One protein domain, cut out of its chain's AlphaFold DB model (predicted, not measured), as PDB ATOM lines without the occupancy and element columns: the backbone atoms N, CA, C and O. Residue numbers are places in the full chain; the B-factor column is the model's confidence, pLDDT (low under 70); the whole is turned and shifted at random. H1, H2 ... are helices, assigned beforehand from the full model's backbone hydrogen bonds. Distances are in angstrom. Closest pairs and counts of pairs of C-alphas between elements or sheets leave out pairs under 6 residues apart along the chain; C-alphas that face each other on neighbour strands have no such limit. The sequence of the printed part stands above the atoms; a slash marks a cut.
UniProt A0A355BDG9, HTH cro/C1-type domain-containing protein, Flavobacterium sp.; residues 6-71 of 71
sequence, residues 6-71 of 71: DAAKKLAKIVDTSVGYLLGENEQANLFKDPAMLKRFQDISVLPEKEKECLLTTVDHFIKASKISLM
ATOM      1  N   ASP A   6     271.805 261.554 485.552       85.44
ATOM      2  CA  ASP A   6     271.921 261.184 486.965       85.44
ATOM      3  C   ASP A   6     273.357 260.796 487.359       85.44
ATOM      4  O   ASP A   6     273.865 261.240 488.391       85.44
ATOM      5  N   ALA A   7     274.054 260.035 486.509       87.69
ATOM      6  CA  ALA A   7     275.462 259.711 486.720       87.69
ATOM      7  C   ALA A   7     276.340 260.974 486.680       87.69
ATOM      8  O   ALA A   7     277.182 261.160 487.558       87.69
ATOM      9  N   ALA A   8     276.090 261.885 485.734       84.19
ATOM     10  CA  ALA A   8     276.808 263.157 485.646       84.19
ATOM     11  C   ALA A   8     276.591 264.040 486.894       84.19
ATOM     12  O   ALA A   8     277.550 264.592 487.433       84.19
ATOM     13  N   LYS A   9     275.360 264.119 487.422       83.19
ATOM     14  CA  LYS A   9     275.048 264.837 488.675       83.19
ATOM     15  C   LYS A   9     275.792 264.270 489.882       83.19
ATOM     16  O   LYS A   9     276.324 265.031 490.689       83.19
ATOM     17  N   LYS A  10     275.835 262.942 490.015       88.12
ATOM     18  CA  LYS A  10     276.541 262.270 491.117       88.12
ATOM     19  C   LYS A  10     278.043 262.519 491.052       88.12
ATOM     20  O   LYS A  10     278.636 262.847 492.074       88.12
ATOM     21  N   LEU A  11     278.634 262.435 489.862       84.56
ATOM     22  CA  LEU A  11     280.050 262.735 489.657       84.56
ATOM     23  C   LEU A  11     280.371 264.193 489.996       84.56
ATOM     24  O   LEU A  11     281.305 264.433 490.754       84.56
ATOM     25  N   ALA A  12     279.558 265.147 489.531       83.81
ATOM     26  CA  ALA A  12     279.750 266.572 489.807       83.81
ATOM     27  C   ALA A  12     279.774 266.862 491.315       83.81
ATOM     28  O   ALA A  12     280.628 267.597 491.797       83.81
ATOM     29  N   LYS A  13     278.890 266.198 492.070       84.06
ATOM     30  CA  LYS A  13     278.836 266.295 493.530       84.06
ATOM     31  C   LYS A  13     280.058 265.681 494.227       84.06
ATOM     32  O   LYS A  13     280.470 266.188 495.260       84.06
ATOM     33  N   ILE A  14     280.616 264.590 493.697       87.69
ATOM     34  CA  ILE A  14     281.794 263.917 494.278       87.69
ATOM     35  C   ILE A  14     283.059 264.761 494.095       87.69
ATOM     36  O   ILE A  14     283.895 264.805 494.992       87.69
ATOM     37  N   VAL A  15     283.199 265.424 492.947       80.50
ATOM     38  CA  VAL A  15     284.380 266.238 492.606       80.50
ATOM     39  C   VAL A  15     284.173 267.741 492.839       80.50
ATOM     40  O   VAL A  15     284.937 268.543 492.309       80.50
ATOM     41  N   ASP A  16     283.138 268.100 493.606       78.31
ATOM     42  CA  ASP A  16     282.749 269.467 493.985       78.31
ATOM     43  C   ASP A  16     282.815 270.476 492.825       78.31
ATOM     44  O   ASP A  16     283.502 271.491 492.861       78.31
ATOM     45  N   THR A  17     282.123 270.148 491.737       74.44
ATOM     46  CA  THR A  17     282.044 270.975 490.527       74.44
ATOM     47  C   THR A  17     280.622 270.963 489.967       74.44
ATOM     48  O   THR A  17     279.722 270.315 490.504       74.44
ATOM     49  N   SER A  18     280.376 271.681 488.872       76.38
ATOM     50  CA  SER A  18     279.071 271.699 488.208       76.38
ATOM     51  C   SER A  18     278.936 270.617 487.129       76.38
ATOM     52  O   SER A  18     279.905 270.188 486.507       76.38
ATOM     53  N   VAL A  19     277.702 270.183 486.847       78.31
ATOM     54  CA  VAL A  19     277.439 269.264 485.721       78.31
ATOM     55  C   VAL A  19     277.839 269.902 484.389       78.31
ATOM     56  O   VAL A  19     278.382 269.217 483.532       78.31
ATOM     57  N   GLY A  20     277.645 271.217 484.241       72.88
ATOM     58  CA  GLY A  20     278.091 271.962 483.061       72.88
ATOM     59  C   GLY A  20     279.608 271.903 482.858       72.88
ATOM     60  O   GLY A  20     280.061 271.759 481.727       72.88
ATOM     61  N   TYR A  21     280.391 271.913 483.945       71.94
ATOM     62  CA  TYR A  21     281.836 271.688 483.879       71.94
ATOM     63  C   TYR A  21     282.183 270.297 483.332       71.94
ATOM     64  O   TYR A  21     283.062 270.175 482.484       71.94
ATOM     65  N   LEU A  22     281.474 269.252 483.775       74.56
ATOM     66  CA  LEU A  22     281.720 267.874 483.327       74.56
ATOM     67  C   LEU A  22     281.349 267.627 481.865       74.56
ATOM     68  O   LEU A  22     281.939 266.757 481.231       74.56
ATOM     69  N   LEU A  23     280.361 268.357 481.348       75.81
ATOM     70  CA  LEU A  23     279.923 268.221 479.963       75.81
ATOM     71  C   LEU A  23     280.872 268.924 478.986       75.81
ATOM     72  O   LEU A  23     280.896 268.569 477.812       75.81
ATOM     73  N   GLY A  24     281.683 269.882 479.455       67.06
ATOM     74  CA  GLY A  24     282.689 270.552 478.626       67.06
ATOM     75  C   GLY A  24     282.107 271.326 477.436       67.06
ATOM     76  O   GLY A  24     282.853 271.729 476.551       67.06
ATOM     77  N   GLU A  25     280.790 271.554 477.409       63.22
ATOM     78  CA  GLU A  25     280.045 272.112 476.270       63.22
ATOM     79  C   GLU A  25     280.282 273.619 476.052       63.22
ATOM     80  O   GLU A  25     279.604 274.242 475.239       63.22
ATOM     81  N   ASN A  26     281.227 274.237 476.769       53.97
ATOM     82  CA  ASN A  26     281.514 275.661 476.628       53.97
ATOM     83  C   ASN A  26     282.989 275.982 476.914       53.97
ATOM     84  O   ASN A  26     283.563 275.463 477.872       53.97
ATOM     85  N   GLU A  27     283.586 276.907 476.151       58.44
ATOM     86  CA  GLU A  27     284.966 277.407 476.360       58.44
ATOM     87  C   GLU A  27     285.166 278.009 477.765       58.44
ATOM     88  O   GLU A  27     286.276 278.109 478.286       58.44
ATOM     89  N   GLN A  28     284.054 278.352 478.416       56.91
ATOM     90  CA  GLN A  28     283.972 278.866 479.776       56.91
ATOM     91  C   GLN A  28     283.698 277.778 480.824       56.91
ATOM     92  O   GLN A  28     283.326 278.118 481.941       56.91
ATOM     93  N   ALA A  29     283.862 276.482 480.527       58.75
ATOM     94  CA  ALA A  29     283.595 275.403 481.490       58.75
ATOM     95  C   ALA A  29     284.270 275.670 482.850       58.75
ATOM     96  O   ALA A  29     283.640 275.534 483.897       58.75
ATOM     97  N   ASN A  30     285.511 276.170 482.837       65.12
ATOM     98  CA  ASN A  30     286.253 276.553 484.041       65.12
ATOM     99  C   ASN A  30     285.588 277.664 484.879       65.12
ATOM    100  O   ASN A  30     285.801 277.698 486.088       65.12
ATOM    101  N   LEU A  31     284.782 278.546 484.277       65.62
ATOM    102  CA  LEU A  31     284.061 279.613 484.980       65.62
ATOM    103  C   LEU A  31     283.056 279.037 485.984       65.62
ATOM    104  O   LEU A  31     282.931 279.533 487.097       65.62
ATOM    105  N   PHE A  32     282.390 277.942 485.616       64.94
ATOM    106  CA  PHE A  32     281.426 277.248 486.474       64.94
ATOM    107  C   PHE A  32     282.035 276.052 487.215       64.94
ATOM    108  O   PHE A  32     281.298 275.186 487.693       64.94
ATOM    109  N   LYS A  33     283.369 275.980 487.303       70.38
ATOM    110  CA  LYS A  33     284.057 274.982 488.129       70.38
ATOM    111  C   LYS A  33     283.866 275.266 489.616       70.38
ATOM    112  O   LYS A  33     283.747 274.322 490.380       70.38
ATOM    113  N   ASP A  34     283.839 276.542 490.011       77.50
ATOM    114  CA  ASP A  34     283.639 276.958 491.401       77.50
ATOM    115  C   ASP A  34     282.144 276.877 491.784       77.50
ATOM    116  O   ASP A  34     281.335 277.682 491.294       77.50
ATOM    117  N   PRO A  35     281.746 275.949 492.677       76.50
ATOM    118  CA  PRO A  35     280.361 275.818 493.121       76.50
ATOM    119  C   PRO A  35     279.837 277.072 493.829       76.50
ATOM    120  O   PRO A  35     278.649 277.383 493.723       76.50
ATOM    121  N   ALA A  36     280.703 277.827 494.515       84.06
ATOM    122  CA  ALA A  36     280.313 279.061 495.191       84.06
ATOM    123  C   ALA A  36     279.962 280.160 494.181       84.06
ATOM    124  O   ALA A  36     279.006 280.911 494.383       84.06
ATOM    125  N   MET A  37     280.690 280.233 493.065       83.06
ATOM    126  CA  MET A  37     280.375 281.154 491.973       83.06
ATOM    127  C   MET A  37     279.035 280.799 491.318       83.06
ATOM    128  O   MET A  37     278.193 281.676 491.129       83.06
ATOM    129  N   LEU A  38     278.787 279.511 491.061       81.38
ATOM    130  CA  LEU A  38     277.499 279.052 490.537       81.38
ATOM    131  C   LEU A  38     276.343 279.366 491.498       81.38
ATOM    132  O   LEU A  38     275.290 279.832 491.062       81.38
ATOM    133  N   LYS A  39     276.538 279.147 492.803       86.19
ATOM    134  CA  LYS A  39     275.529 279.441 493.825       86.19
ATOM    135  C   LYS A  39     275.168 280.925 493.852       86.19
ATOM    136  O   LYS A  39     273.986 281.251 493.837       86.19
ATOM    137  N   ARG A  40     276.159 281.819 493.768       89.44
ATOM    138  CA  ARG A  40     275.918 283.267 493.655       89.44
ATOM    139  C   ARG A  40     275.047 283.604 492.446       89.44
ATOM    140  O   ARG A  40     274.090 284.352 492.593       89.44
ATOM    141  N   PHE A  41     275.310 283.024 491.274       87.56
ATOM    142  CA  PHE A  41     274.465 283.257 490.094       87.56
ATOM    143  C   PHE A  41     273.025 282.758 490.276       87.56
ATOM    144  O   PHE A  41     272.092 283.424 489.825       87.56
ATOM    145  N   GLN A  42     272.832 281.620 490.948       87.81
ATOM    146  CA  GLN A  42     271.495 281.121 491.290       87.81
ATOM    147  C   GLN A  42     270.776 282.049 492.274       87.81
ATOM    148  O   GLN A  42     269.592 282.310 492.108       87.81
ATOM    149  N   ASP A  43     271.484 282.575 493.271       93.44
ATOM    150  CA  ASP A  43     270.895 283.488 494.250       93.44
ATOM    151  C   ASP A  43     270.518 284.830 493.600       93.44
ATOM    152  O   ASP A  43     269.462 285.380 493.890       93.44
ATOM    153  N   ILE A  44     271.321 285.318 492.645       93.88
ATOM    154  CA  ILE A  44     271.013 286.520 491.852       93.88
ATOM    155  C   ILE A  44     269.799 286.302 490.940       93.88
ATOM    156  O   ILE A  44     269.027 287.231 490.702       93.88
ATOM    157  N   SER A  45     269.617 285.096 490.393       91.06
ATOM    158  CA  SER A  45     268.544 284.836 489.427       91.06
ATOM    159  C   SER A  45     267.147 284.866 490.049       91.06
ATOM    160  O   SER A  45     266.196 285.163 489.326       91.06
ATOM    161  N   VAL A  46     267.043 284.616 491.359       96.25
ATOM    162  CA  VAL A  46     265.788 284.630 492.131       96.25
ATOM    163  C   VAL A  46     265.499 285.966 492.822       96.25
ATOM    164  O   VAL A  46     264.471 286.092 493.486       96.25
ATOM    165  N   LEU A  47     266.383 286.961 492.688       95.56
ATOM    166  CA  LEU A  47     266.135 288.303 493.216       95.56
ATOM    167  C   LEU A  47     264.953 288.966 492.493       95.56
ATOM    168  O   LEU A  47     264.770 288.738 491.291       95.56
ATOM    169  N   PRO A  48     264.186 289.831 493.183       97.69
ATOM    170  CA  PRO A  48     263.215 290.671 492.504       97.69
ATOM    171  C   PRO A  48     263.915 291.613 491.510       97.69
ATOM    172  O   PRO A  48     265.108 291.911 491.621       97.69
ATOM    173  N   GLU A  49     263.171 292.025 490.485       95.75
ATOM    174  CA  GLU A  49     263.723 292.642 489.273       95.75
ATOM    175  C   GLU A  49     264.575 293.881 489.566       95.75
ATOM    176  O   GLU A  49     265.689 294.002 489.057       95.75
ATOM    177  N   LYS A  50     264.096 294.751 490.459       96.56
ATOM    178  CA  LYS A  50     264.780 295.993 490.824       96.56
ATOM    179  C   LYS A  50     266.103 295.734 491.548       96.56
ATOM    180  O   LYS A  50     267.121 296.343 491.234       96.56
ATOM    181  N   GLU A  51     266.108 294.822 492.510       97.00
ATOM    182  CA  GLU A  51     267.294 294.430 493.270       97.00
ATOM    183  C   GLU A  51     268.330 293.778 492.356       97.00
ATOM    184  O   GLU A  51     269.524 294.075 492.452       97.00
ATOM    185  N   LYS A  52     267.867 292.932 491.431       96.00
ATOM    186  CA  LYS A  52     268.707 292.307 490.415       96.00
ATOM    187  C   LYS A  52     269.340 293.351 489.495       96.00
ATOM    188  O   LYS A  52     270.548 293.300 489.277       96.00
ATOM    189  N   GLU A  53     268.562 294.307 488.995       96.44
ATOM    190  CA  GLU A  53     269.049 295.389 488.133       96.44
ATOM    191  C   GLU A  53     270.103 296.252 488.843       96.44
ATOM    192  O   GLU A  53     271.182 296.496 488.295       96.44
ATOM    193  N   CYS A  54     269.845 296.657 490.092       97.00
ATOM    194  CA  CYS A  54     270.798 297.430 490.892       97.00
ATOM    195  C   CYS A  54     272.113 296.672 491.126       97.00
ATOM    196  O   CYS A  54     273.200 297.253 491.021       97.00
ATOM    197  N   LEU A  55     272.028 295.376 491.435       96.88
ATOM    198  CA  LEU A  55     273.206 294.546 491.654       96.88
ATOM    199  C   LEU A  55     274.034 294.407 490.374       96.88
ATOM    200  O   LEU A  55     275.241 294.644 490.408       96.88
ATOM    201  N   LEU A  56     273.394 294.060 489.254       95.81
ATOM    202  CA  LEU A  56     274.071 293.908 487.963       95.81
ATOM    203  C   LEU A  56     274.729 295.216 487.526       95.81
ATOM    204  O   LEU A  56     275.911 295.223 487.195       95.81
ATOM    205  N   THR A  57     274.021 296.338 487.667       97.25
ATOM    206  CA  THR A  57     274.571 297.670 487.391       97.25
ATOM    207  C   THR A  57     275.830 297.934 488.218       97.25
ATOM    208  O   THR A  57     276.823 298.444 487.702       97.25
ATOM    209  N   THR A  58     275.828 297.578 489.503       97.06
ATOM    210  CA  THR A  58     276.992 297.764 490.384       97.06
ATOM    211  C   THR A  58     278.177 296.901 489.947       97.06
ATOM    212  O   THR A  58     279.308 297.387 489.888       97.06
ATOM    213  N   VAL A  59     277.920 295.636 489.602       95.81
ATOM    214  CA  VAL A  59     278.936 294.707 489.085       95.81
ATOM    215  C   VAL A  59     279.551 295.242 487.791       95.81
ATOM    216  O   VAL A  59     280.776 295.274 487.670       95.81
ATOM    217  N   ASP A  60     278.733 295.741 486.865       95.69
ATOM    218  CA  ASP A  60     279.196 296.299 485.593       95.69
ATOM    219  C   ASP A  60     280.103 297.516 485.797       95.69
ATOM    220  O   ASP A  60     281.174 297.619 485.186       95.69
ATOM    221  N   HIS A  61     279.719 298.421 486.703       97.69
ATOM    222  CA  HIS A  61     280.545 299.574 487.056       97.69
ATOM    223  C   HIS A  61     281.872 299.155 487.685       97.69
ATOM    224  O   HIS A  61     282.913 299.704 487.321       97.69
ATOM    225  N   PHE A  62     281.855 298.170 488.586       96.75
ATOM    226  CA  PHE A  62     283.072 297.658 489.208       96.75
ATOM    227  C   PHE A  62     284.018 297.053 488.165       96.75
ATOM    228  O   PHE A  62     285.185 297.434 488.103       96.75
ATOM    229  N   ILE A  63     283.509 296.194 487.273       95.88
ATOM    230  CA  ILE A  63     284.299 295.595 486.187       95.88
ATOM    231  C   ILE A  63     284.891 296.679 485.283       95.88
ATOM    232  O   ILE A  63     286.072 296.617 484.931       95.88
ATOM    233  N   LYS A  64     284.093 297.685 484.905       95.88
ATOM    234  CA  LYS A  64     284.556 298.815 484.092       95.88
ATOM    235  C   LYS A  64     285.687 299.572 484.790       95.88
ATOM    236  O   LYS A  64     286.710 299.828 484.161       95.88
ATOM    237  N   ALA A  65     285.523 299.892 486.071       96.88
ATOM    238  CA  ALA A  65     286.533 300.593 486.856       96.88
ATOM    239  C   ALA A  65     287.832 299.782 486.985       96.88
ATOM    240  O   ALA A  65     288.909 300.322 486.750       96.88
ATOM    241  N   SER A  66     287.748 298.478 487.273       96.31
ATOM    242  CA  SER A  66     288.927 297.605 487.348       96.31
ATOM    243  C   SER A  66     289.672 297.521 486.017       96.31
ATOM    244  O   SER A  66     290.895 297.582 486.007       96.31
ATOM    245  N   LYS A  67     288.957 297.433 484.886       93.94
ATOM    246  CA  LYS A  67     289.581 297.448 483.551       93.94
ATOM    247  C   LYS A  67     290.308 298.759 483.270       93.94
ATOM    248  O   LYS A  67     291.395 298.723 482.711       93.94
ATOM    249  N   ILE A  68     289.718 299.891 483.659       94.69
ATOM    250  CA  ILE A  68     290.350 301.213 483.532       94.69
ATOM    251  C   ILE A  68     291.605 301.299 484.403       94.69
ATOM    252  O   ILE A  68     292.618 301.796 483.942       94.69
ATOM    253  N   SER A  69     291.557 300.779 485.629       88.06
ATOM    254  CA  SER A  69     292.703 300.782 486.547       88.06
ATOM    255  C   SER A  69     293.862 299.872 486.118       88.06
ATOM    256  O   SER A  69     294.948 299.996 486.678       88.06
ATOM    257  N   LEU A  70     293.621 298.915 485.221       82.75
ATOM    258  CA  LEU A  70     294.624 297.969 484.718       82.75
ATOM    259  C   LEU A  70     295.269 298.423 483.395       82.75
ATOM    260  O   LEU A  70     296.164 297.732 482.908       82.75
ATOM    261  N   MET A  71     294.796 299.531 482.815       69.62
ATOM    262  CA  MET A  71     295.423 300.220 481.680       69.62
ATOM    263  C   MET A  71     296.432 301.252 482.176       69.62
ATOM    264  O   MET A  71     297.476 301.383 481.502       69.62
TER     265      MET A  71
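This is residues 6 to 71 of the 71 residues of the protein "HTH cro/C1-type domain-containing protein" of Flavobacterium sp. (UniProt A0A355BDG9). The model is an open, wide V of helices: H4 makes one arm, the long H5 makes the other, and the two come near each other at the tight link between them. At the far end of the H4 arm the short helices H1, H2 and H3 follow one another in a small cluster, while residues 57 to 71, most of them in H5, stick out free. The printed part has 66 residues, with five named helices in the order H1, H2, H3, H4, H5 and no named strand; the class is all helix. The whole is loose, with a radius of gyration of the C-alphas of 15.3 A, and flat, spanning 42 by 34 by 17 A.

H1, residues 6 to 14, touches H2, residues 19 to 23; their closest C-alphas, of Ala 12 and Val 19, are 5.4 A apart. H2 touches H3, residues 29 to 33, where the closest C-alphas, of Tyr 21 and Ala 29, are 4.8 A apart. H3 and H4, residues 35 to 45, are close but not clearly touching; their closest C-alphas, of Phe 32 and Leu 38, are 5.9 A apart. H4 and H5, residues 49 to 69, are also close but not clearly touching, with the closest C-alphas, of Ile 44 and Lys 52, 6.4 A apart. H4 and H5 run opposite ways at a steep tilt of 51 degrees. H1 and H5 are apart, and so are H3 and H5. In H1, H2, H3, H4 and H5 every O i to N i+4 pair is within hydrogen-bond range.

H1 begins at C-alpha 6 (271.921, 261.184, 486.965) and is 12.6 A long from first to last C-alpha. H2 measures 6.4 A and H3 6.7 A. H4 begins at C-alpha 35 (280.361, 275.818, 493.121) and measures 15.3 A. H5, the longest at 30.2 A, ends at C-alpha 69 (292.703, 300.782, 486.547).

The two C-alphas farthest apart, of Asp 6 and Met 71, are 45.9 A from each other. The printed part has no cut, and its four links are tight. The mean pLDDT of the printed part is 84.3; residues 24 to 32 and residue 71 are under 70.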